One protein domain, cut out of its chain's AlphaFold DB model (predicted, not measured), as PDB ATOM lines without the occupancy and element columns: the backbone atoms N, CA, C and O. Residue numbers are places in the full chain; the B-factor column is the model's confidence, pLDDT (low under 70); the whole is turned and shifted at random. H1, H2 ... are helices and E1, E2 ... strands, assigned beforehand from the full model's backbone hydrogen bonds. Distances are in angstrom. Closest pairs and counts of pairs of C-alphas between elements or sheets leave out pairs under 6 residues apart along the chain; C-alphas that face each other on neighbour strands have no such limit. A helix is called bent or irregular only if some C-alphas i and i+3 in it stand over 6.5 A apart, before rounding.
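This is residues 8 to 142 and 308 to 326 of the 636 residues of an uncharacterized protein of Stenotrophomonas rhizophila (UniProt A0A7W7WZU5). A long bent helix, H4, runs along the model's long axis; H1, H2 and H6 pack on its first arm, H4a, with H3 on H1, and H5 folds back beside its second arm, H4b. A small strand hairpin, E1 and E2, lies by the first part of H5. The class is mostly helix: 154 printed residues with seven named helices and two antiparallel named strands, in the order H1 H2 H3 H4 E1 E2 H5 H6 H7. It is only just compact, close to loose, with a radius of gyration of the C-alphas of 17.4 A and spans of 56 by 40 by 24 A.

Start at H1, residues 14 to 25, whose residues 14 to 19 alone touch H3, residues 59 to 65; the closest C-alphas, Pro 15 and Asp 60, are 4.5 A apart. By its hydrogen bonds H4, residues 70 to 98, was assigned as one helix, but it is bent: C-alphas 80 and 83 are 6.9 A apart, and arms H4a, residues 70 to 80, and H4b, residues 83 to 98, stand at a steep tilt of 42 degrees. H2, residues 41 to 51, touches H4a, closest at C-alphas Leu 47 and Ala 76, 6.3 A. H1, H4a and H6, residues 308 to 319, form a bundle, each touching the other two; H1 and H6 only just touch, only at their ends, with 3 pairs of C-alphas within 8 A. H5, residues 124 to 139, touches H4b at a shallow tilt of 26 degrees, opposite ways, closest at C-alphas Met 88 and Gln 131, 6.3 A. In the hairpin of E1, residues 108 to 112, and E2, residues 120 to 123, N 109 and O 122 are within hydrogen-bond range at 2.9 A. H7, residues 322 to 325, is close to but not clearly touching H5, with C-alphas Gln 130 and Val 323 closest at 7.6 A. Every O i to N i+4 pair is within hydrogen-bond range in H1, H2, H3, H4a, H4b, H5 and H6; H7 is too short for one.

Find C-alpha 14 at (25.605, 35.703, -28.701), where H1 begins its 15.7 A. H4b measures 22.7 A and H5 21.8 A; H7 ends at C-alpha 325, (37.652, 53.851, -38.049).

The farthest C-alphas, Gln 65 and Ala 102, are 56.1 A apart. Residues 143 to 307 are not printed; C-alphas 142 and 308 are 4.9 A apart across the cut. The link from H1 to H2 is long. Look for pLDDT under 70 at residues 31 to 37, 100 to 106, 112 to 118 and 141 to 142.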
ATOM      1  N   VAL A   8      34.772  35.172 -35.740       91.38
ATOM      2  CA  VAL A   8      34.626  33.754 -36.101       91.38
ATOM      3  C   VAL A   8      34.904  32.835 -34.920       91.38
ATOM      4  O   VAL A   8      34.198  31.851 -34.721       91.38
ATOM      5  N   ALA A   9      35.917  33.155 -34.112       91.06
ATOM      6  CA  ALA A   9      36.257  32.372 -32.927       91.06
ATOM      7  C   ALA A   9      35.214  32.524 -31.803       91.06
ATOM      8  O   ALA A   9      35.214  31.738 -30.857       91.06
ATOM      9  N   SER A  10      34.323  33.515 -31.907       90.50
ATOM     10  CA  SER A  10      33.348  33.890 -30.881       90.50
ATOM     11  C   SER A  10      31.891  33.638 -31.284       90.50
ATOM     12  O   SER A  10      30.988  34.032 -30.555       90.50
ATOM     13  N   ILE A  11      31.628  32.927 -32.387       88.50
ATOM     14  CA  ILE A  11      30.254  32.596 -32.817       88.50
ATOM     15  C   ILE A  11      29.545  31.554 -31.930       88.50
ATOM     16  O   ILE A  11      28.375  31.248 -32.164       88.50
ATOM     17  N   GLY A  12      30.233  30.998 -30.925       88.06
ATOM     18  CA  GLY A  12      29.687  29.964 -30.042       88.06
ATOM     19  C   GLY A  12      28.454  30.416 -29.255       88.06
ATOM     20  O   GLY A  12      27.526  29.631 -29.086       88.06
ATOM     21  N   THR A  13      28.410  31.682 -28.824       94.38
ATOM     22  CA  THR A  13      27.256  32.276 -28.132       94.38
ATOM     23  C   THR A  13      27.073  33.746 -28.534       94.38
ATOM     24  O   THR A  13      28.037  34.421 -28.900       94.38
ATOM     25  N   ALA A  14      25.848  34.281 -28.438       94.62
ATOM     26  CA  ALA A  14      25.605  35.703 -28.701       94.62
ATOM     27  C   ALA A  14      26.362  36.645 -27.736       94.62
ATOM     28  O   ALA A  14      26.931  37.628 -28.215       94.62
ATOM     29  N   PRO A  15      26.446  36.376 -26.413       96.75
ATOM     30  CA  PRO A  15      27.275  37.173 -25.506       96.75
ATOM     31  C   PRO A  15      28.755  37.224 -25.909       96.75
ATOM     32  O   PRO A  15      29.360  38.297 -25.873       96.75
ATOM     33  N   ASP A  16      29.343  36.099 -26.328       95.12
ATOM     34  CA  ASP A  16      30.751  36.058 -26.740       95.12
ATOM     35  C   ASP A  16      30.980  36.816 -28.048       95.12
ATOM     36  O   ASP A  16      31.921  37.612 -28.137       95.12
ATOM     37  N   LEU A  17      30.080  36.652 -29.025       94.75
ATOM     38  CA  LEU A  17      30.103  37.430 -30.261       94.75
ATOM     39  C   LEU A  17      30.015  38.934 -29.965       94.75
ATOM     40  O   LEU A  17      30.782  39.713 -30.525       94.75
ATOM     41  N   TRP A  18      29.120  39.355 -29.062       95.50
ATOM     42  CA  TRP A  18      28.974  40.762 -28.682       95.50
ATOM     43  C   TRP A  18      30.248  41.340 -28.055       95.50
ATOM     44  O   TRP A  18      30.652  42.457 -28.386       95.50
ATOM     45  N   ARG A  19      30.913  40.586 -27.171       94.00
ATOM     46  CA  ARG A  19      32.176  41.015 -26.549       94.00
ATOM     47  C   ARG A  19      33.291  41.146 -27.583       94.00
ATOM     48  O   ARG A  19      34.005  42.150 -27.573       94.00
ATOM     49  N   ALA A  20      33.417  40.175 -28.490       94.06
ATOM     50  CA  ALA A  20      34.386  40.224 -29.583       94.06
ATOM     51  C   ALA A  20      34.110  41.404 -30.530       94.06
ATOM     52  O   ALA A  20      35.031  42.148 -30.871       94.06
ATOM     53  N   PHE A  21      32.838  41.650 -30.859       94.06
ATOM     54  CA  PHE A  21      32.411  42.804 -31.647       94.06
ATOM     55  C   PHE A  21      32.786  44.120 -30.973       94.06
ATOM     56  O   PHE A  21      33.456  44.934 -31.595       94.06
ATOM     57  N   CYS A  22      32.460  44.310 -29.692       92.06
ATOM     58  CA  CYS A  22      32.860  45.510 -28.951       92.06
ATOM     59  C   CYS A  22      34.380  45.736 -28.979       92.06
ATOM     60  O   CYS A  22      34.832  46.866 -29.164       92.06
ATOM     61  N   ALA A  23      35.161  44.665 -28.800       90.31
ATOM     62  CA  ALA A  23      36.618  44.735 -28.764       90.31
ATOM     63  C   ALA A  23      37.231  45.101 -30.126       90.31
ATOM     64  O   ALA A  23      38.210  45.844 -30.166       90.31
ATOM     65  N   ARG A  24      36.664  44.595 -31.229       91.75
ATOM     66  CA  ARG A  24      37.160  44.841 -32.593       91.75
ATOM     67  C   ARG A  24      36.631  46.131 -33.202       91.75
ATOM     68  O   ARG A  24      37.387  46.868 -33.823       91.75
ATOM     69  N   ALA A  25      35.354  46.430 -32.998       90.06
ATOM     70  CA  ALA A  25      34.688  47.555 -33.641       90.06
ATOM     71  C   ALA A  25      35.160  48.921 -33.124       90.06
ATOM     72  O   ALA A  25      34.893  49.936 -33.770       90.06
ATOM     73  N   GLY A  26      35.855  48.964 -31.981       87.44
ATOM     74  CA  GLY A  26      36.309  50.219 -31.384       87.44
ATOM     75  C   GLY A  26      35.129  51.129 -31.046       87.44
ATOM     76  O   GLY A  26      35.139  52.310 -31.396       87.44
ATOM     77  N   LEU A  27      34.082  50.559 -30.443       85.81
ATOM     78  CA  LEU A  27      32.887  51.314 -30.079       85.81
ATOM     79  C   LEU A  27      33.203  52.304 -28.948       85.81
ATOM     80  O   LEU A  27      33.736  51.920 -27.901       85.81
ATOM     81  N   ASP A  28      32.821  53.566 -29.127       81.62
ATOM     82  CA  ASP A  28      32.775  54.552 -28.052       81.62
ATOM     83  C   ASP A  28      31.491  54.305 -27.257       81.62
ATOM     84  O   ASP A  28      30.413  54.775 -27.627       81.62
ATOM     85  N   LEU A  29      31.611  53.507 -26.188       81.50
ATOM     86  CA  LEU A  29      30.528  53.163 -25.253       81.50
ATOM     87  C   LEU A  29      30.690  53.811 -23.873       81.50
ATOM     88  O   LEU A  29      29.833  53.643 -23.006       81.50
ATOM     89  N   LYS A  30      31.799  54.518 -23.630       77.31
ATOM     90  CA  LYS A  30      32.087  55.100 -22.314       77.31
ATOM     91  C   LYS A  30      31.330  56.409 -22.149       77.31
ATOM     92  O   LYS A  30      31.456  57.313 -22.969       77.31
ATOM     93  N   GLU A  31      30.591  56.531 -21.050       69.62
ATOM     94  CA  GLU A  31      29.969  57.798 -20.674       69.62
ATOM     95  C   GLU A  31      31.043  58.892 -20.577       69.62
ATOM     96  O   GLU A  31      32.100  58.715 -19.955       69.62
ATOM     97  N   ARG A  32      30.803  60.022 -21.246       68.38
ATOM     98  CA  ARG A  32      31.762  61.124 -21.285       68.38
ATOM     99  C   ARG A  32      31.758  61.871 -19.957       68.38
ATOM    100  O   ARG A  32      30.769  61.907 -19.232       68.38
ATOM    101  N   LYS A  33      32.877  62.539 -19.647       68.00
ATOM    102  CA  LYS A  33      33.053  63.309 -18.394       68.00
ATOM    103  C   LYS A  33      31.981  64.383 -18.170       68.00
ATOM    104  O   LYS A  33      31.760  64.795 -17.037       68.00
ATOM    105  N   ASP A  34      31.337  64.846 -19.233       65.25
ATOM    106  CA  ASP A  34      30.260  65.833 -19.206       65.25
ATOM    107  C   ASP A  34      28.854  65.211 -19.147       65.25
ATOM    108  O   ASP A  34      27.871  65.913 -19.382       65.25
ATOM    109  N   LYS A  35      28.755  63.916 -18.810       65.81
ATOM    110  CA  LYS A  35      27.509  63.131 -18.757       65.81
ATOM    111  C   LYS A  35      26.790  63.025 -20.104       65.81
ATOM    112  O   LYS A  35      25.607  62.695 -20.151       65.81
ATOM    113  N   ARG A  36      27.476  63.327 -21.213       64.75
ATOM    114  CA  ARG A  36      26.982  62.956 -22.538       64.75
ATOM    115  C   ARG A  36      27.194  61.465 -22.736       64.75
ATOM    116  O   ARG A  36      28.234  60.907 -22.383       64.75
ATOM    117  N   GLU A  37      26.203  60.838 -23.338       67.94
ATOM    118  CA  GLU A  37      26.319  59.453 -23.753       67.94
ATOM    119  C   GLU A  37      27.305  59.322 -24.909       67.94
ATOM    120  O   GLU A  37      27.569  60.268 -25.659       67.94
ATOM    121  N   ALA A  38      27.877  58.133 -25.009       74.00
ATOM    122  CA  ALA A  38      28.908  57.805 -25.969       74.00
ATOM    123  C   ALA A  38      28.350  57.750 -27.408       74.00
ATOM    124  O   ALA A  38      27.145  57.548 -27.591       74.00
ATOM    125  N   HIS A  39      29.197  57.934 -28.431       71.56
ATOM    126  CA  HIS A  39      28.730  57.994 -29.829       71.56
ATOM    127  C   HIS A  39      27.961  56.738 -30.255       71.56
ATOM    128  O   HIS A  39      26.931  56.852 -30.916       71.56
ATOM    129  N   ASP A  40      28.400  55.555 -29.820       83.19
ATOM    130  CA  ASP A  40      27.795  54.279 -30.216       83.19
ATOM    131  C   ASP A  40      26.683  53.808 -29.250       83.19
ATOM    132  O   ASP A  40      26.176  52.691 -29.363       83.19
ATOM    133  N   ALA A  41      26.240  54.651 -28.307       83.25
ATOM    134  CA  ALA A  41      25.152  54.307 -27.384       83.25
ATOM    135  C   ALA A  41      23.806  54.074 -28.102       83.25
ATOM    136  O   ALA A  41      22.966  53.307 -27.624       83.25
ATOM    137  N   GLU A  42      23.586  54.715 -29.258       83.25
ATOM    138  CA  GLU A  42      22.375  54.497 -30.060       83.25
ATOM    139  C   GLU A  42      22.332  53.075 -30.618       83.25
ATOM    140  O   GLU A  42      21.286  52.433 -30.546       83.25
ATOM    141  N   LEU A  43      23.471  52.546 -31.079       87.50
ATOM    142  CA  LEU A  43      23.564  51.176 -31.575       87.50
ATOM    143  C   LEU A  43      23.082  50.181 -30.513       87.50
ATOM    144  O   LEU A  43      22.282  49.305 -30.821       87.50
ATOM    145  N   ILE A  44      23.494  50.350 -29.252       90.00
ATOM    146  CA  ILE A  44      23.035  49.492 -28.146       90.00
ATOM    147  C   ILE A  44      21.520  49.598 -27.959       90.00
ATOM    148  O   ILE A  44      20.842  48.577 -27.855       90.00
ATOM    149  N   SER A  45      20.987  50.820 -27.916       86.81
ATOM    150  CA  SER A  45      19.549  51.068 -27.754       86.81
ATOM    151  C   SER A  45      18.737  50.399 -28.866       86.81
ATOM    152  O   SER A  45      17.730  49.736 -28.620       86.81
ATOM    153  N   GLU A  46      19.212  50.530 -30.099       86.38
ATOM    154  CA  GLU A  46      18.579  49.965 -31.280       86.38
ATOM    155  C   GLU A  46      18.699  48.441 -31.339       86.38
ATOM    156  O   GLU A  46      17.757  47.771 -31.772       86.38
ATOM    157  N   LEU A  47      19.815  47.869 -30.880       90.81
ATOM    158  CA  LEU A  47      19.973  46.422 -30.741       90.81
ATOM    159  C   LEU A  47      19.022  45.861 -29.684       90.81
ATOM    160  O   LEU A  47      18.344  44.879 -29.973       90.81
ATOM    161  N   ARG A  48      18.884  46.512 -28.518       91.38
ATOM    162  CA  ARG A  48      17.897  46.107 -27.498       91.38
ATOM    163  C   ARG A  48      16.491  46.081 -28.061       91.38
ATOM    164  O   ARG A  48      15.817  45.065 -27.953       91.38
ATOM    165  N   LYS A  49      16.087  47.162 -28.733       85.50
ATOM    166  CA  LYS A  49      14.777  47.250 -29.384       85.50
ATOM    167  C   LYS A  49      14.597  46.158 -30.442       85.50
ATOM    168  O   LYS A  49      13.540  45.549 -30.525       85.50
ATOM    169  N   THR A  50      15.626  45.884 -31.244       82.25
ATOM    170  CA  THR A  50      15.564  44.896 -32.340       82.25
ATOM    171  C   THR A  50      15.542  43.447 -31.844       82.25
ATOM    172  O   THR A  50      14.983  42.573 -32.505       82.25
ATOM    173  N   LEU A  51      16.141  43.184 -30.690       85.62
ATOM    174  CA  LEU A  51      16.238  41.853 -30.095       85.62
ATOM    175  C   LEU A  51      15.274  41.666 -28.912       85.62
ATOM    176  O   LEU A  51      15.335  40.639 -28.249       85.62
ATOM    177  N   ALA A  52      14.389  42.640 -28.662       83.69
ATOM    178  CA  ALA A  52      13.438  42.647 -27.548       83.69
ATOM    179  C   ALA A  52      14.099  42.393 -26.176       83.69
ATOM    180  O   ALA A  52      13.567  41.676 -25.331       83.69
ATOM    181  N   LEU A  53      15.286  42.963 -25.969       87.75
ATOM    182  CA  LEU A  53      16.087  42.716 -24.772       87.75
ATOM    183  C   LEU A  53      15.621  43.587 -23.599       87.75
ATOM    184  O   LEU A  53      15.255  44.744 -23.817       87.75
ATOM    185  N   PRO A  54      15.698  43.085 -22.353       88.06
ATOM    186  CA  PRO A  54      15.355  43.865 -21.168       88.06
ATOM    187  C   PRO A  54      16.273  45.084 -20.997       88.06
ATOM    188  O   PRO A  54      17.457  45.043 -21.339       88.06
ATOM    189  N   ASP A  55      15.742  46.163 -20.423       89.44
ATOM    190  CA  ASP A  55      16.506  47.361 -20.061       89.44
ATOM    191  C   ASP A  55      17.239  47.206 -18.714       89.44
ATOM    192  O   ASP A  55      16.990  46.286 -17.938       89.44
ATOM    193  N   GLY A  56      18.162  48.130 -18.417       87.88
ATOM    194  CA  GLY A  56      18.767  48.272 -17.082       87.88
ATOM    195  C   GLY A  56      19.937  47.336 -16.744       87.88
ATOM    196  O   GLY A  56      20.481  47.432 -15.649       87.88
ATOM    197  N   MET A  57      20.365  46.473 -17.666       92.69
ATOM    198  CA  MET A  57      21.522  45.575 -17.495       92.69
ATOM    199  C   MET A  57      22.512  45.691 -18.656       92.69
ATOM    200  O   MET A  57      22.195  46.315 -19.665       92.69
ATOM    201  N   ALA A  58      23.706  45.100 -18.557       91.62
ATOM    202  CA  ALA A  58      24.656  45.075 -19.675       91.62
ATOM    203  C   ALA A  58      24.091  44.282 -20.875       91.62
ATOM    204  O   ALA A  58      23.238  43.413 -20.701       91.62
ATOM    205  N   LEU A  59      24.497  44.611 -22.111       93.25
ATOM    206  CA  LEU A  59      23.884  43.995 -23.300       93.25
ATOM    207  C   LEU A  59      24.187  42.493 -23.395       93.25
ATOM    208  O   LEU A  59      23.307  41.732 -23.766       93.25
ATOM    209  N   ASP A  60      25.387  42.055 -23.008       94.56
ATOM    210  CA  ASP A  60      25.756  40.634 -22.981       94.56
ATOM    211  C   ASP A  60      24.910  39.825 -21.990       94.56
ATOM    212  O   ASP A  60      24.436  38.747 -22.337       94.56
ATOM    213  N   GLN A  61      24.641  40.376 -20.805       95.00
ATOM    214  CA  GLN A  61      23.728  39.774 -19.825       95.00
ATOM    215  C   GLN A  61      22.295  39.690 -20.360       95.00
ATOM    216  O   GLN A  61      21.625  38.673 -20.197       95.00
ATOM    217  N   ALA A  62      21.832  40.744 -21.038       94.56
ATOM    218  CA  ALA A  62      20.496  40.775 -21.623       94.56
ATOM    219  C   ALA A  62      20.339  39.737 -22.749       94.56
ATOM    220  O   ALA A  62      19.306  39.077 -22.833       94.56
ATOM    221  N   LEU A  63      21.371  39.567 -23.585       94.81
ATOM    222  CA  LEU A  63      21.420  38.553 -24.642       94.81
ATOM    223  C   LEU A  63      21.346  37.134 -24.069       94.81
ATOM    224  O   LEU A  63      20.608  36.304 -24.598       94.81
ATOM    225  N   GLU A  64      22.088  36.870 -22.990       94.19
ATOM    226  CA  GLU A  64      22.083  35.583 -22.287       94.19
ATOM    227  C   GLU A  64      20.713  35.293 -21.662       94.19
ATOM    228  O   GLU A  64      20.134  34.237 -21.912       94.19
ATOM    229  N   GLN A  65      20.145  36.256 -20.927       91.12
ATOM    230  CA  GLN A  65      18.834  36.109 -20.291       91.12
ATOM    231  C   GLN A  65      17.709  35.886 -21.309       91.12
ATOM    232  O   GLN A  65      16.792  35.108 -21.052       91.12
ATOM    233  N   ALA A  66      17.768  36.562 -22.458       87.88
ATOM    234  CA  ALA A  66      16.783  36.418 -23.525       87.88
ATOM    235  C   ALA A  66      16.994  35.159 -24.387       87.88
ATOM    236  O   ALA A  66      16.213  34.926 -25.308       87.88
ATOM    237  N   GLY A  67      18.051  34.369 -24.150       88.62
ATOM    238  CA  GLY A  67      18.380  33.209 -24.984       88.62
ATOM    239  C   GLY A  67      18.645  33.584 -26.446       88.62
ATOM    240  O   GLY A  67      18.308  32.827 -27.357       88.62
ATOM    241  N   THR A  68      19.204  34.774 -26.692       89.25
ATOM    242  CA  THR A  68      19.422  35.276 -28.054       89.25
ATOM    243  C   THR A  68      20.451  34.411 -28.780       89.25
ATOM    244  O   THR A  68      21.543  34.164 -28.270       89.25
ATOM    245  N   THR A  69      20.128  33.973 -29.997       89.12
ATOM    246  CA  THR A  69      21.056  33.185 -30.816       89.12
ATOM    247  C   THR A  69      22.138  34.067 -31.442       89.12
ATOM    248  O   THR A  69      21.926  35.255 -31.701       89.12
ATOM    249  N   THR A  70      23.303  33.485 -31.743       90.38
ATOM    250  CA  THR A  70      24.388  34.177 -32.460       90.38
ATOM    251  C   THR A  70      23.904  34.745 -33.798       90.38
ATOM    252  O   THR A  70      24.194  35.894 -34.121       90.38
ATOM    253  N   GLU A  71      23.110  33.971 -34.545       86.62
ATOM    254  CA  GLU A  71      22.491  34.404 -35.804       86.62
ATOM    255  C   GLU A  71      21.593  35.635 -35.611       86.62
ATOM    256  O   GLU A  71      21.672  36.584 -36.393       86.62
ATOM    257  N   ALA A  72      20.749  35.649 -34.572       84.56
ATOM    258  CA  ALA A  72      19.856  36.772 -34.302       84.56
ATOM    259  C   ALA A  72      20.644  38.052 -33.986       84.56
ATOM    260  O   ALA A  72      20.344  39.110 -34.545       84.56
ATOM    261  N   LEU A  73      21.685  37.955 -33.150       91.75
ATOM    262  CA  LEU A  73      22.553  39.093 -32.848       91.75
ATOM    263  C   LEU A  73      23.298  39.588 -34.095       91.75
ATOM    264  O   LEU A  73      23.300  40.790 -34.361       91.75
ATOM    265  N   LEU A  74      23.902  38.686 -34.873       89.50
ATOM    266  CA  LEU A  74      24.646  39.052 -36.078       89.50
ATOM    267  C   LEU A  74      23.737  39.742 -37.107       89.50
ATOM    268  O   LEU A  74      24.107  40.775 -37.662       89.50
ATOM    269  N   ASN A  75      22.511  39.238 -37.282       83.69
ATOM    270  CA  ASN A  75      21.475  39.874 -38.104       83.69
ATOM    271  C   ASN A  75      21.168  41.284 -37.637       83.69
ATOM    272  O   ASN A  75      21.076  42.201 -38.453       83.69
ATOM    273  N   ALA A  76      20.973  41.449 -36.328       87.00
ATOM    274  CA  ALA A  76      20.661  42.742 -35.756       87.00
ATOM    275  C   ALA A  76      21.815  43.727 -35.989       87.00
ATOM    276  O   ALA A  76      21.560  44.847 -36.423       87.00
ATOM    277  N   ILE A  77      23.071  43.308 -35.805       91.12
ATOM    278  CA  ILE A  77      24.251  44.143 -36.074       91.12
ATOM    279  C   ILE A  77      24.307  44.545 -37.554       91.12
ATOM    280  O   ILE A  77      24.301  45.737 -37.857       91.12
ATOM    281  N   LEU A  78      24.291  43.582 -38.483       87.25
ATOM    282  CA  LEU A  78      24.380  43.851 -39.925       87.25
ATOM    283  C   LEU A  78      23.219  44.724 -40.429       87.25
ATOM    284  O   LEU A  78      23.420  45.644 -41.225       87.25
ATOM    285  N   ALA A  79      22.006  44.511 -39.911       81.38
ATOM    286  CA  ALA A  79      20.863  45.366 -40.211       81.38
ATOM    287  C   ALA A  79      21.104  46.817 -39.761       81.38
ATOM    288  O   ALA A  79      20.799  47.749 -40.508       81.38
ATOM    289  N   LYS A  80      21.707  47.035 -38.585       86.12
ATOM    290  CA  LYS A  80      22.045  48.386 -38.101       86.12
ATOM    291  C   LYS A  80      23.206  49.038 -38.851       86.12
ATOM    292  O   LYS A  80      23.304  50.261 -38.832       86.12
ATOM    293  N   LEU A  81      24.011  48.272 -39.587       86.06
ATOM    294  CA  LEU A  81      25.026  48.806 -40.504       86.06
ATOM    295  C   LEU A  81      24.464  49.212 -41.877       86.06
ATOM    296  O   LEU A  81      25.146  49.896 -42.641       86.06
ATOM    297  N   THR A  82      23.216  48.851 -42.197       82.75
ATOM    298  CA  THR A  82      22.605  49.152 -43.505       82.75
ATOM    299  C   THR A  82      22.565  50.652 -43.830       82.75
ATOM    300  O   THR A  82      22.966  51.011 -44.942       82.75
ATOM    301  N   PRO A  83      22.160  51.561 -42.915       85.50
ATOM    302  CA  PRO A  83      22.220  52.997 -43.185       85.50
ATOM    303  C   PRO A  83      23.644  53.469 -43.483       85.50
ATOM    304  O   PRO A  83      23.843  54.237 -44.416       85.50
ATOM    305  N   TRP A  84      24.647  52.962 -42.763       87.75
ATOM    306  CA  TRP A  84      26.042  53.329 -43.001       87.75
ATOM    307  C   TRP A  84      26.529  52.900 -44.389       87.75
ATOM    308  O   TRP A  84      27.091  53.714 -45.114       87.75
ATOM    309  N   SER A  85      26.216  51.683 -44.830       86.94
ATOM    310  CA  SER A  85      26.531  51.239 -46.197       86.94
ATOM    311  C   SER A  85      25.859  52.076 -47.283       86.94
ATOM    312  O   SER A  85      26.491  52.409 -48.286       86.94
ATOM    313  N   ARG A  86      24.605  52.493 -47.067       86.69
ATOM    314  CA  ARG A  86      23.928  53.428 -47.975       86.69
ATOM    315  C   ARG A  86      24.642  54.783 -48.016       86.69
ATOM    316  O   ARG A  86      24.839  55.298 -49.108       86.69
ATOM    317  N   MET A  87      25.101  55.316 -46.878       92.25
ATOM    318  CA  MET A  87      25.911  56.545 -46.873       92.25
ATOM    319  C   MET A  87      27.191  56.377 -47.695       92.25
ATOM    320  O   MET A  87      27.515  57.241 -48.502       92.25
ATOM    321  N   MET A  88      27.892  55.251 -47.534       91.94
ATOM    322  CA  MET A  88      29.110  54.955 -48.295       91.94
ATOM    323  C   MET A  88      28.850  54.878 -49.800       91.94
ATOM    324  O   MET A  88      29.660  55.367 -50.582       91.94
ATOM    325  N   ARG A  89      27.715  54.308 -50.211       90.50
ATOM    326  CA  ARG A  89      27.297  54.294 -51.617       90.50
ATOM    327  C   ARG A  89      27.022  55.704 -52.142       90.50
ATOM    328  O   ARG A  89      27.551  56.049 -53.187       90.50
ATOM    329  N   ASP A  90      26.274  56.528 -51.410       91.81
ATOM    330  CA  ASP A  90      25.993  57.913 -51.820       91.81
ATOM    331  C   ASP A  90      27.298  58.738 -51.950       91.81
ATOM    332  O   ASP A  90      27.444  59.557 -52.857       91.81
ATOM    333  N   ILE A  91      28.287  58.496 -51.075       94.00
ATOM    334  CA  ILE A  91      29.629  59.099 -51.179       94.00
ATOM    335  C   ILE A  91      30.373  58.570 -52.412       94.00
ATOM    336  O   ILE A  91      31.001  59.353 -53.120       94.00
ATOM    337  N   LEU A  92      30.306  57.266 -52.694       91.44
ATOM    338  CA  LEU A  92      30.911  56.684 -53.893       91.44
ATOM    339  C   LEU A  92      30.315  57.301 -55.168       91.44
ATOM    340  O   LEU A  92      31.073  57.724 -56.034       91.44
ATOM    341  N   GLU A  93      28.989  57.425 -55.251       88.75
ATOM    342  CA  GLU A  93      28.295  58.063 -56.378       88.75
ATOM    343  C   GLU A  93      28.749  59.519 -56.566       88.75
ATOM    344  O   GLU A  93      29.021  59.951 -57.685       88.75
ATOM    345  N   MET A  94      28.898  60.271 -55.470       92.50
ATOM    346  CA  MET A  94      29.453  61.627 -55.497       92.50
ATOM    347  C   MET A  94      30.880  61.651 -56.068       92.50
ATOM    348  O   MET A  94      31.188  62.482 -56.923       92.50
ATOM    349  N   LEU A  95      31.757  60.747 -55.622       90.38
ATOM    350  CA  LEU A  95      33.132  60.659 -56.122       90.38
ATOM    351  C   LEU A  95      33.169  60.269 -57.610       90.38
ATOM    352  O   LEU A  95      33.957  60.816 -58.380       90.38
ATOM    353  N   GLU A  96      32.293  59.365 -58.045       87.94
ATOM    354  CA  GLU A  96      32.169  58.981 -59.454       87.94
ATOM    355  C   GLU A  96      31.681  60.144 -60.329       87.94
ATOM    356  O   GLU A  96      32.214  60.344 -61.424       87.94
ATOM    357  N   GLN A  97      30.749  60.963 -59.831       88.19
ATOM    358  CA  GLN A  97      30.333  62.204 -60.492       88.19
ATOM    359  C   GLN A  97      31.479  63.220 -60.571       88.19
ATOM    360  O   GLN A  97      31.705  63.802 -61.631       88.19
ATOM    361  N   ALA A  98      32.241  63.396 -59.487       87.06
ATOM    362  CA  ALA A  98      33.386  64.307 -59.442       87.06
ATOM    363  C   ALA A  98      34.491  63.940 -60.445       87.06
ATOM    364  O   ALA A  98      35.189  64.819 -60.947       87.06
ATOM    365  N   ARG A  99      34.630  62.653 -60.789       82.88
ATOM    366  CA  ARG A  99      35.568  62.182 -61.823       82.88
ATOM    367  C   ARG A  99      35.188  62.633 -63.241       82.88
ATOM    368  O   ARG A  99      36.051  62.635 -64.116       82.88
ATOM    369  N   GLY A 100      33.915  62.945 -63.502       68.69
ATOM    370  CA  GLY A 100      33.444  63.394 -64.820       68.69
ATOM    371  C   GLY A 100      33.680  62.395 -65.964       68.69
ATOM    372  O   GLY A 100      33.817  62.802 -67.113       68.69
ATOM    373  N   GLY A 101      33.785  61.092 -65.669       58.72
ATOM    374  CA  GLY A 101      34.007  60.038 -66.673       58.72
ATOM    375  C   GLY A 101      35.444  59.885 -67.198       58.72
ATOM    376  O   GLY A 101      35.678  59.021 -68.038       58.72
ATOM    377  N   ALA A 102      36.421  60.662 -66.714       56.38
ATOM    378  CA  ALA A 102      37.820  60.539 -67.137       56.38
ATOM    379  C   ALA A 102      38.432  59.191 -66.708       56.38
ATOM    380  O   ALA A 102      38.294  58.806 -65.555       56.38
ATOM    381  N   GLU A 103      39.165  58.487 -67.581       54.50
ATOM    382  CA  GLU A 103      39.720  57.146 -67.290       54.50
ATOM    383  C   GLU A 103      40.794  57.107 -66.186       54.50
ATOM    384  O   GLU A 103      41.145  56.037 -65.694       54.50
ATOM    385  N   THR A 104      41.275  58.245 -65.691       56.62
ATOM    386  CA  THR A 104      42.329  58.278 -64.672       56.62
ATOM    387  C   THR A 104      41.820  57.852 -63.289       56.62
ATOM    388  O   THR A 104      40.868  58.433 -62.768       56.62
ATOM    389  N   GLU A 105      42.488  56.875 -62.663       62.94
ATOM    390  CA  GLU A 105      42.265  56.451 -61.263       62.94
ATOM    391  C   GLU A 105      42.828  57.431 -60.217       62.94
ATOM    392  O   GLU A 105      42.760  57.179 -59.018       62.94
ATOM    393  N   ALA A 106      43.373  58.569 -60.651       67.69
ATOM    394  CA  ALA A 106      44.021  59.554 -59.786       67.69
ATOM    395  C   ALA A 106      43.063  60.286 -58.823       67.69
ATOM    396  O   ALA A 106      43.525  61.109 -58.034       67.69
ATOM    397  N   LEU A 107      41.750  60.011 -58.876       75.94
ATOM    398  CA  LEU A 107      40.796  60.580 -57.931       75.94
ATOM    399  C   LEU A 107      40.978  59.943 -56.549       75.94
ATOM    400  O   LEU A 107      40.868  58.723 -56.405       75.94
ATOM    401  N   SER A 108      41.180  60.767 -55.526       79.38
ATOM    402  CA  SER A 108      41.131  60.340 -54.126       79.38
ATOM    403  C   SER A 108      40.232  61.252 -53.299       79.38
ATOM    404  O   SER A 108      40.043  62.425 -53.621       79.38
ATOM    405  N   ILE A 109      39.660  60.695 -52.237       80.25
ATOM    406  CA  ILE A 109      38.998  61.474 -51.196       80.25
ATOM    407  C   ILE A 109      40.003  61.690 -50.067       80.25
ATOM    408  O   ILE A 109      40.690  60.751 -49.656       80.25
ATOM    409  N   ASN A 110      40.100  62.933 -49.602       81.75
ATOM    410  CA  ASN A 110      40.893  63.292 -48.438       81.75
ATOM    411  C   ASN A 110      39.989  63.847 -47.349       81.75
ATOM    412  O   ASN A 110      39.169  64.743 -47.566       81.75
ATOM    413  N   VAL A 111      40.149  63.260 -46.179       73.06
ATOM    414  CA  VAL A 111      39.280  63.410 -45.049       73.06
ATOM    415  C   VAL A 111      40.147  63.579 -43.793       73.06
ATOM    416  O   VAL A 111      40.731  62.614 -43.292       73.06
ATOM    417  N   GLN A 112      40.228  64.814 -43.283       68.69
ATOM    418  CA  GLN A 112      41.052  65.183 -42.125       68.69
ATOM    419  C   GLN A 112      40.238  66.007 -41.116       68.69
ATOM    420  O   GLN A 112      39.877  67.150 -41.402       68.69
ATOM    421  N   TRP A 113      40.017  65.448 -39.918       64.12
ATOM    422  CA  TRP A 113      39.359  66.125 -38.792       64.12
ATOM    423  C   TRP A 113      40.167  66.000 -37.494       64.12
ATOM    424  O   TRP A 113      40.736  64.948 -37.206       64.12
ATOM    425  N   ASP A 114      40.138  67.071 -36.695       46.34
ATOM    426  CA  ASP A 114      40.964  67.378 -35.509       46.34
ATOM    427  C   ASP A 114      41.001  66.327 -34.373       46.34
ATOM    428  O   ASP A 114      41.773  66.475 -33.426       46.34
ATOM    429  N   ALA A 115      40.177  65.275 -34.407       49.12
ATOM    430  CA  ALA A 115      40.062  64.318 -33.299       49.12
ATOM    431  C   ALA A 115      40.962  63.074 -33.425       49.12
ATOM    432  O   ALA A 115      41.099  62.328 -32.453       49.12
ATOM    433  N   LEU A 116      41.557  62.824 -34.594       50.97
ATOM    434  CA  LEU A 116      42.378  61.642 -34.855       50.97
ATOM    435  C   LEU A 116      43.619  62.042 -35.661       50.97
ATOM    436  O   LEU A 116      43.482  62.626 -36.730       50.97
ATOM    437  N   ASP A 117      44.807  61.655 -35.190       55.84
ATOM    438  CA  ASP A 117      46.095  61.971 -35.839       55.84
ATOM    439  C   ASP A 117      46.249  61.358 -37.251       55.84
ATOM    440  O   ASP A 117      47.151  61.732 -37.998       55.84
ATOM    441  N   GLU A 118      45.381  60.415 -37.633       68.38
ATOM    442  CA  GLU A 118      45.445  59.717 -38.921       68.38
ATOM    443  C   GLU A 118      44.481  60.329 -39.950       68.38
ATOM    444  O   GLU A 118      43.263  60.285 -39.784       68.38
ATOM    445  N   GLU A 119      45.016  60.864 -41.040       80.50
ATOM    446  CA  GLU A 119      44.271  61.297 -42.227       80.50
ATOM    447  C   GLU A 119      43.689  60.083 -42.974       80.50
ATOM    448  O   GLU A 119      44.373  59.076 -43.165       80.50
ATOM    449  N   LEU A 120      42.423  60.157 -43.408       84.38
ATOM    450  CA  LEU A 120      41.871  59.169 -44.338       84.38
ATOM    451  C   LEU A 120      42.027  59.705 -45.758       84.38
ATOM    452  O   LEU A 120      41.217  60.497 -46.236       84.38
ATOM    453  N   GLN A 121      43.065  59.220 -46.429       87.94
ATOM    454  CA  GLN A 121      43.269  59.427 -47.853       87.94
ATOM    455  C   GLN A 121      43.101  58.096 -48.582       87.94
ATOM    456  O   GLN A 121      43.837  57.140 -48.335       87.94
ATOM    457  N   VAL A 122      42.118  58.017 -49.476       88.94
ATOM    458  CA  VAL A 122      41.799  56.775 -50.188       88.94
ATOM    459  C   VAL A 122      41.437  57.056 -51.643       88.94
ATOM    460  O   VAL A 122      40.710  58.005 -51.938       88.94
ATOM    461  N   SER A 123      41.979  56.261 -52.573       90.31
ATOM    462  CA  SER A 123      41.647  56.374 -53.999       90.31
ATOM    463  C   SER A 123      40.200  55.959 -54.257       90.31
ATOM    464  O   SER A 123      39.606  55.216 -53.477       90.31
ATOM    465  N   LEU A 124      39.630  56.381 -55.386       88.06
ATOM    466  CA  LEU A 124      38.298  55.943 -55.802       88.06
ATOM    467  C   LEU A 124      38.207  54.414 -55.936       88.06
ATOM    468  O   LEU A 124      37.215  53.822 -55.514       88.06
ATOM    469  N   SER A 125      39.230  53.768 -56.506       86.06
ATOM    470  CA  SER A 125      39.266  52.309 -56.673       86.06
ATOM    471  C   SER A 125      39.285  51.580 -55.330       86.06
ATOM    472  O   SER A 125      38.520  50.634 -55.128       86.06
ATOM    473  N   GLU A 126      40.077  52.066 -54.378       90.62
ATOM    474  CA  GLU A 126      40.122  51.508 -53.032       90.62
ATOM    475  C   GLU A 126      38.826  51.800 -52.256       90.62
ATOM    476  O   GLU A 126      38.291  50.901 -51.613       90.62
ATOM    477  N   PHE A 127      38.243  52.998 -52.374       91.19
ATOM    478  CA  PHE A 127      36.955  53.314 -51.750       91.19
ATOM    479  C   PHE A 127      35.831  52.421 -52.294       91.19
ATOM    480  O   PHE A 127      35.036  51.891 -51.518       91.19
ATOM    481  N   ARG A 128      35.804  52.169 -53.612       89.81
ATOM    482  CA  ARG A 128      34.877  51.219 -54.247       89.81
ATOM    483  C   ARG A 128      35.071  49.802 -53.708       89.81
ATOM    484  O   ARG A 128      34.087  49.125 -53.409       89.81
ATOM    485  N   ARG A 129      36.321  49.356 -53.537       90.75
ATOM    486  CA  ARG A 129      36.635  48.051 -52.934       90.75
ATOM    487  C   ARG A 129      36.123  47.968 -51.495       90.75
ATOM    488  O   ARG A 129      35.475  46.989 -51.141       90.75
ATOM    489  N   GLN A 130      36.367  48.994 -50.680       92.62
ATOM    490  CA  GLN A 130      35.894  49.052 -49.294       92.62
ATOM    491  C   GLN A 130      34.362  49.063 -49.219       92.62
ATOM    492  O   GLN A 130      33.786  48.287 -48.459       92.62
ATOM    493  N   GLN A 131      33.688  49.858 -50.056       90.00
ATOM    494  CA  GLN A 131      32.228  49.844 -50.171       90.00
ATOM    495  C   GLN A 131      31.716  48.459 -50.591       90.00
ATOM    496  O   GLN A 131      30.738  47.989 -50.014       90.00
ATOM    497  N   SER A 132      32.409  47.770 -51.502       86.12
ATOM    498  CA  SER A 132      32.056  46.407 -51.919       86.12
ATOM    499  C   SER A 132      32.196  45.396 -50.776       86.12
ATOM    500  O   SER A 132      31.340  44.530 -50.644       86.12
ATOM    501  N   VAL A 133      33.219  45.517 -49.919       89.81
ATOM    502  CA  VAL A 133      33.377  44.678 -48.709       89.81
ATOM    503  C   VAL A 133      32.239  44.933 -47.719       89.81
ATOM    504  O   VAL A 133      31.619  43.990 -47.237       89.81
ATOM    505  N   ILE A 134      31.909  46.201 -47.457       89.25
ATOM    506  CA  ILE A 134      30.803  46.588 -46.562       89.25
ATOM    507  C   ILE A 134      29.474  46.072 -47.091       89.25
ATOM    508  O   ILE A 134      28.669  45.517 -46.341       89.25
ATOM    509  N   GLN A 135      29.246  46.258 -48.388       82.88
ATOM    510  CA  GLN A 135      28.079  45.727 -49.056       82.88
ATOM    511  C   GLN A 135      28.068  44.214 -48.889       82.88
ATOM    512  O   GLN A 135      27.128  43.717 -48.288       82.88
ATOM    513  N   HIS A 136      29.125  43.503 -49.286       83.44
ATOM    514  CA  HIS A 136      29.228  42.053 -49.140       83.44
ATOM    515  C   HIS A 136      28.910  41.575 -47.718       83.44
ATOM    516  O   HIS A 136      28.102  40.668 -47.567       83.44
ATOM    517  N   ALA A 137      29.433  42.218 -46.674       85.94
ATOM    518  CA  ALA A 137      29.131  41.852 -45.291       85.94
ATOM    519  C   ALA A 137      27.652  42.012 -44.930       85.94
ATOM    520  O   ALA A 137      27.061  41.110 -44.344       85.94
ATOM    521  N   ILE A 138      27.023  43.115 -45.339       80.12
ATOM    522  CA  ILE A 138      25.577  43.321 -45.152       80.12
ATOM    523  C   ILE A 138      24.762  42.326 -45.989       80.12
ATOM    524  O   ILE A 138      23.636  41.988 -45.617       80.12
ATOM    525  N   LEU A 139      25.332  41.845 -47.100       72.00
ATOM    526  CA  LEU A 139      24.739  40.805 -47.939       72.00
ATOM    527  C   LEU A 139      24.947  39.407 -47.372       72.00
ATOM    528  O   LEU A 139      24.245  38.480 -47.764       72.00
ATOM    529  N   THR A 140      25.942  39.207 -46.518       74.69
ATOM    530  CA  THR A 140      26.302  37.860 -46.103       74.69
ATOM    531  C   THR A 140      25.275  37.377 -45.084       74.69
ATOM    532  O   THR A 140      25.023  38.005 -44.056       74.69
ATOM    533  N   SER A 141      24.622  36.271 -45.443       64.56
ATOM    534  CA  SER A 141      23.597  35.582 -44.661       64.56
ATOM    535  C   SER A 141      24.080  35.238 -43.263       64.56
ATOM    536  O   SER A 141      25.187  34.753 -43.080       64.56
ATOM    537  N   THR A 142      23.199  35.352 -42.284       65.56
ATOM    538  CA  THR A 142      23.503  35.090 -40.876       65.56
ATOM    539  C   THR A 142      23.295  33.652 -40.425       65.56
ATOM    540  O   THR A 142      23.379  33.399 -39.228       65.56
ATOM    541  N   LEU A 308      27.012  31.318 -41.177       86.00
ATOM    542  CA  LEU A 308      27.218  32.081 -39.944       86.00
ATOM    543  C   LEU A 308      28.703  32.446 -39.769       86.00
ATOM    544  O   LEU A 308      29.026  33.575 -39.399       86.00
ATOM    545  N   VAL A 309      29.605  31.508 -40.079       90.19
ATOM    546  CA  VAL A 309      31.054  31.749 -40.104       90.19
ATOM    547  C   VAL A 309      31.423  32.782 -41.174       90.19
ATOM    548  O   VAL A 309      32.203  33.687 -40.887       90.19
ATOM    549  N   GLU A 310      30.873  32.677 -42.384       88.31
ATOM    550  CA  GLU A 310      31.101  33.638 -43.471       88.31
ATOM    551  C   GLU A 310      30.628  35.046 -43.106       88.31
ATOM    552  O   GLU A 310      31.382  35.991 -43.298       88.31
ATOM    553  N   ALA A 311      29.443  35.210 -42.514       88.69
ATOM    554  CA  ALA A 311      28.962  36.523 -42.086       88.69
ATOM    555  C   ALA A 311      29.797  37.104 -40.944       88.69
ATOM    556  O   ALA A 311      30.055  38.306 -40.927       88.69
ATOM    557  N   ALA A 312      30.267  36.269 -40.012       91.81
ATOM    558  CA  ALA A 312      31.200  36.712 -38.981       91.81
ATOM    559  C   ALA A 312      32.545  37.155 -39.585       91.81
ATOM    560  O   ALA A 312      33.079  38.177 -39.160       91.81
ATOM    561  N   ARG A 313      33.065  36.442 -40.600       93.19
ATOM    562  CA  ARG A 313      34.264  36.852 -41.361       93.19
ATOM    563  C   ARG A 313      34.041  38.150 -42.120       93.19
ATOM    564  O   ARG A 313      34.857  39.050 -42.017       93.19
ATOM    565  N   ALA A 314      32.929  38.267 -42.833       91.25
ATOM    566  CA  ALA A 314      32.631  39.455 -43.614       91.25
ATOM    567  C   ALA A 314      32.454  40.683 -42.707       91.25
ATOM    568  O   ALA A 314      32.911  41.775 -43.040       91.25
ATOM    569  N   LEU A 315      31.849  40.515 -41.524       92.88
ATOM    570  CA  LEU A 315      31.822  41.568 -40.512       92.88
ATOM    571  C   LEU A 315      33.234  41.879 -39.993       92.88
ATOM    572  O   LEU A 315      33.573  43.054 -39.896       92.88
ATOM    573  N   ASP A 316      34.065  40.871 -39.711       93.44
ATOM    574  CA  ASP A 316      35.476  41.068 -39.343       93.44
ATOM    575  C   ASP A 316      36.227  41.908 -40.385       93.44
ATOM    576  O   ASP A 316      36.902  42.866 -39.998       93.44
ATOM    577  N   ASP A 317      36.043  41.601 -41.672       93.94
ATOM    578  CA  ASP A 317      36.654  42.318 -42.792       93.94
ATOM    579  C   ASP A 317      36.219  43.788 -42.823       93.94
ATOM    580  O   ASP A 317      37.044  44.663 -43.082       93.94
ATOM    581  N   VAL A 318      34.946  44.086 -42.518       93.69
ATOM    582  CA  VAL A 318      34.444  45.467 -42.402       93.69
ATOM    583  C   VAL A 318      35.118  46.219 -41.264       93.69
ATOM    584  O   VAL A 318      35.501  47.375 -41.447       93.69
ATOM    585  N   LEU A 319      35.257  45.589 -40.094       93.38
ATOM    586  CA  LEU A 319      35.849  46.235 -38.918       93.38
ATOM    587  C   LEU A 319      37.337  46.560 -39.119       93.38
ATOM    588  O   LEU A 319      37.843  47.501 -38.503       93.38
ATOM    589  N   ASP A 320      38.017  45.828 -40.004       93.12
ATOM    590  CA  ASP A 320      39.417  46.069 -40.366       93.12
ATOM    591  C   ASP A 320      39.592  47.185 -41.419       93.12
ATOM    592  O   ASP A 320      40.716  47.640 -41.657       93.12
ATOM    593  N   LEU A 321      38.508  47.688 -42.027       92.88
ATOM    594  CA  LEU A 321      38.595  48.741 -43.039       92.88
ATOM    595  C   LEU A 321      39.005  50.100 -42.438       92.88
ATOM    596  O   LEU A 321      38.464  50.523 -41.412       92.88
ATOM    597  N   PRO A 322      39.869  50.878 -43.119       90.25
ATOM    598  CA  PRO A 322      40.196  52.243 -42.704       90.25
ATOM    599  C   PRO A 322      38.966  53.153 -42.558       90.25
ATOM    600  O   PRO A 322      38.862  53.892 -41.580       90.25
ATOM    601  N   VAL A 323      37.996  53.060 -43.478       90.94
ATOM    602  CA  VAL A 323      36.751  53.854 -43.422       90.94
ATOM    603  C   VAL A 323      35.892  53.547 -42.191       90.94
ATOM    604  O   VAL A 323      35.182  54.431 -41.719       90.94
ATOM    605  N   TRP A 324      35.974  52.339 -41.617       91.19
ATOM    606  CA  TRP A 324      35.239  51.990 -40.393       91.19
ATOM    607  C   TRP A 324      35.720  52.805 -39.185       91.19
ATOM    608  O   TRP A 324      34.923  53.277 -38.367       91.19
ATOM    609  N   LYS A 325      37.034  53.031 -39.101       87.12
ATOM    610  CA  LYS A 325      37.652  53.851 -38.049       87.12
ATOM    611  C   LYS A 325      37.250  55.325 -38.142       87.12
ATOM    612  O   LYS A 325      37.361  56.034 -37.151       87.12
ATOM    613  N   LYS A 326      36.769  55.756 -39.315       86.25
ATOM    614  CA  LYS A 326      36.308  57.119 -39.627       86.25
ATOM    615  C   LYS A 326      34.796  57.212 -39.849       86.25
ATOM    616  O   LYS A 326      34.300  58.135 -40.500       86.25
TER     617      LYS A 326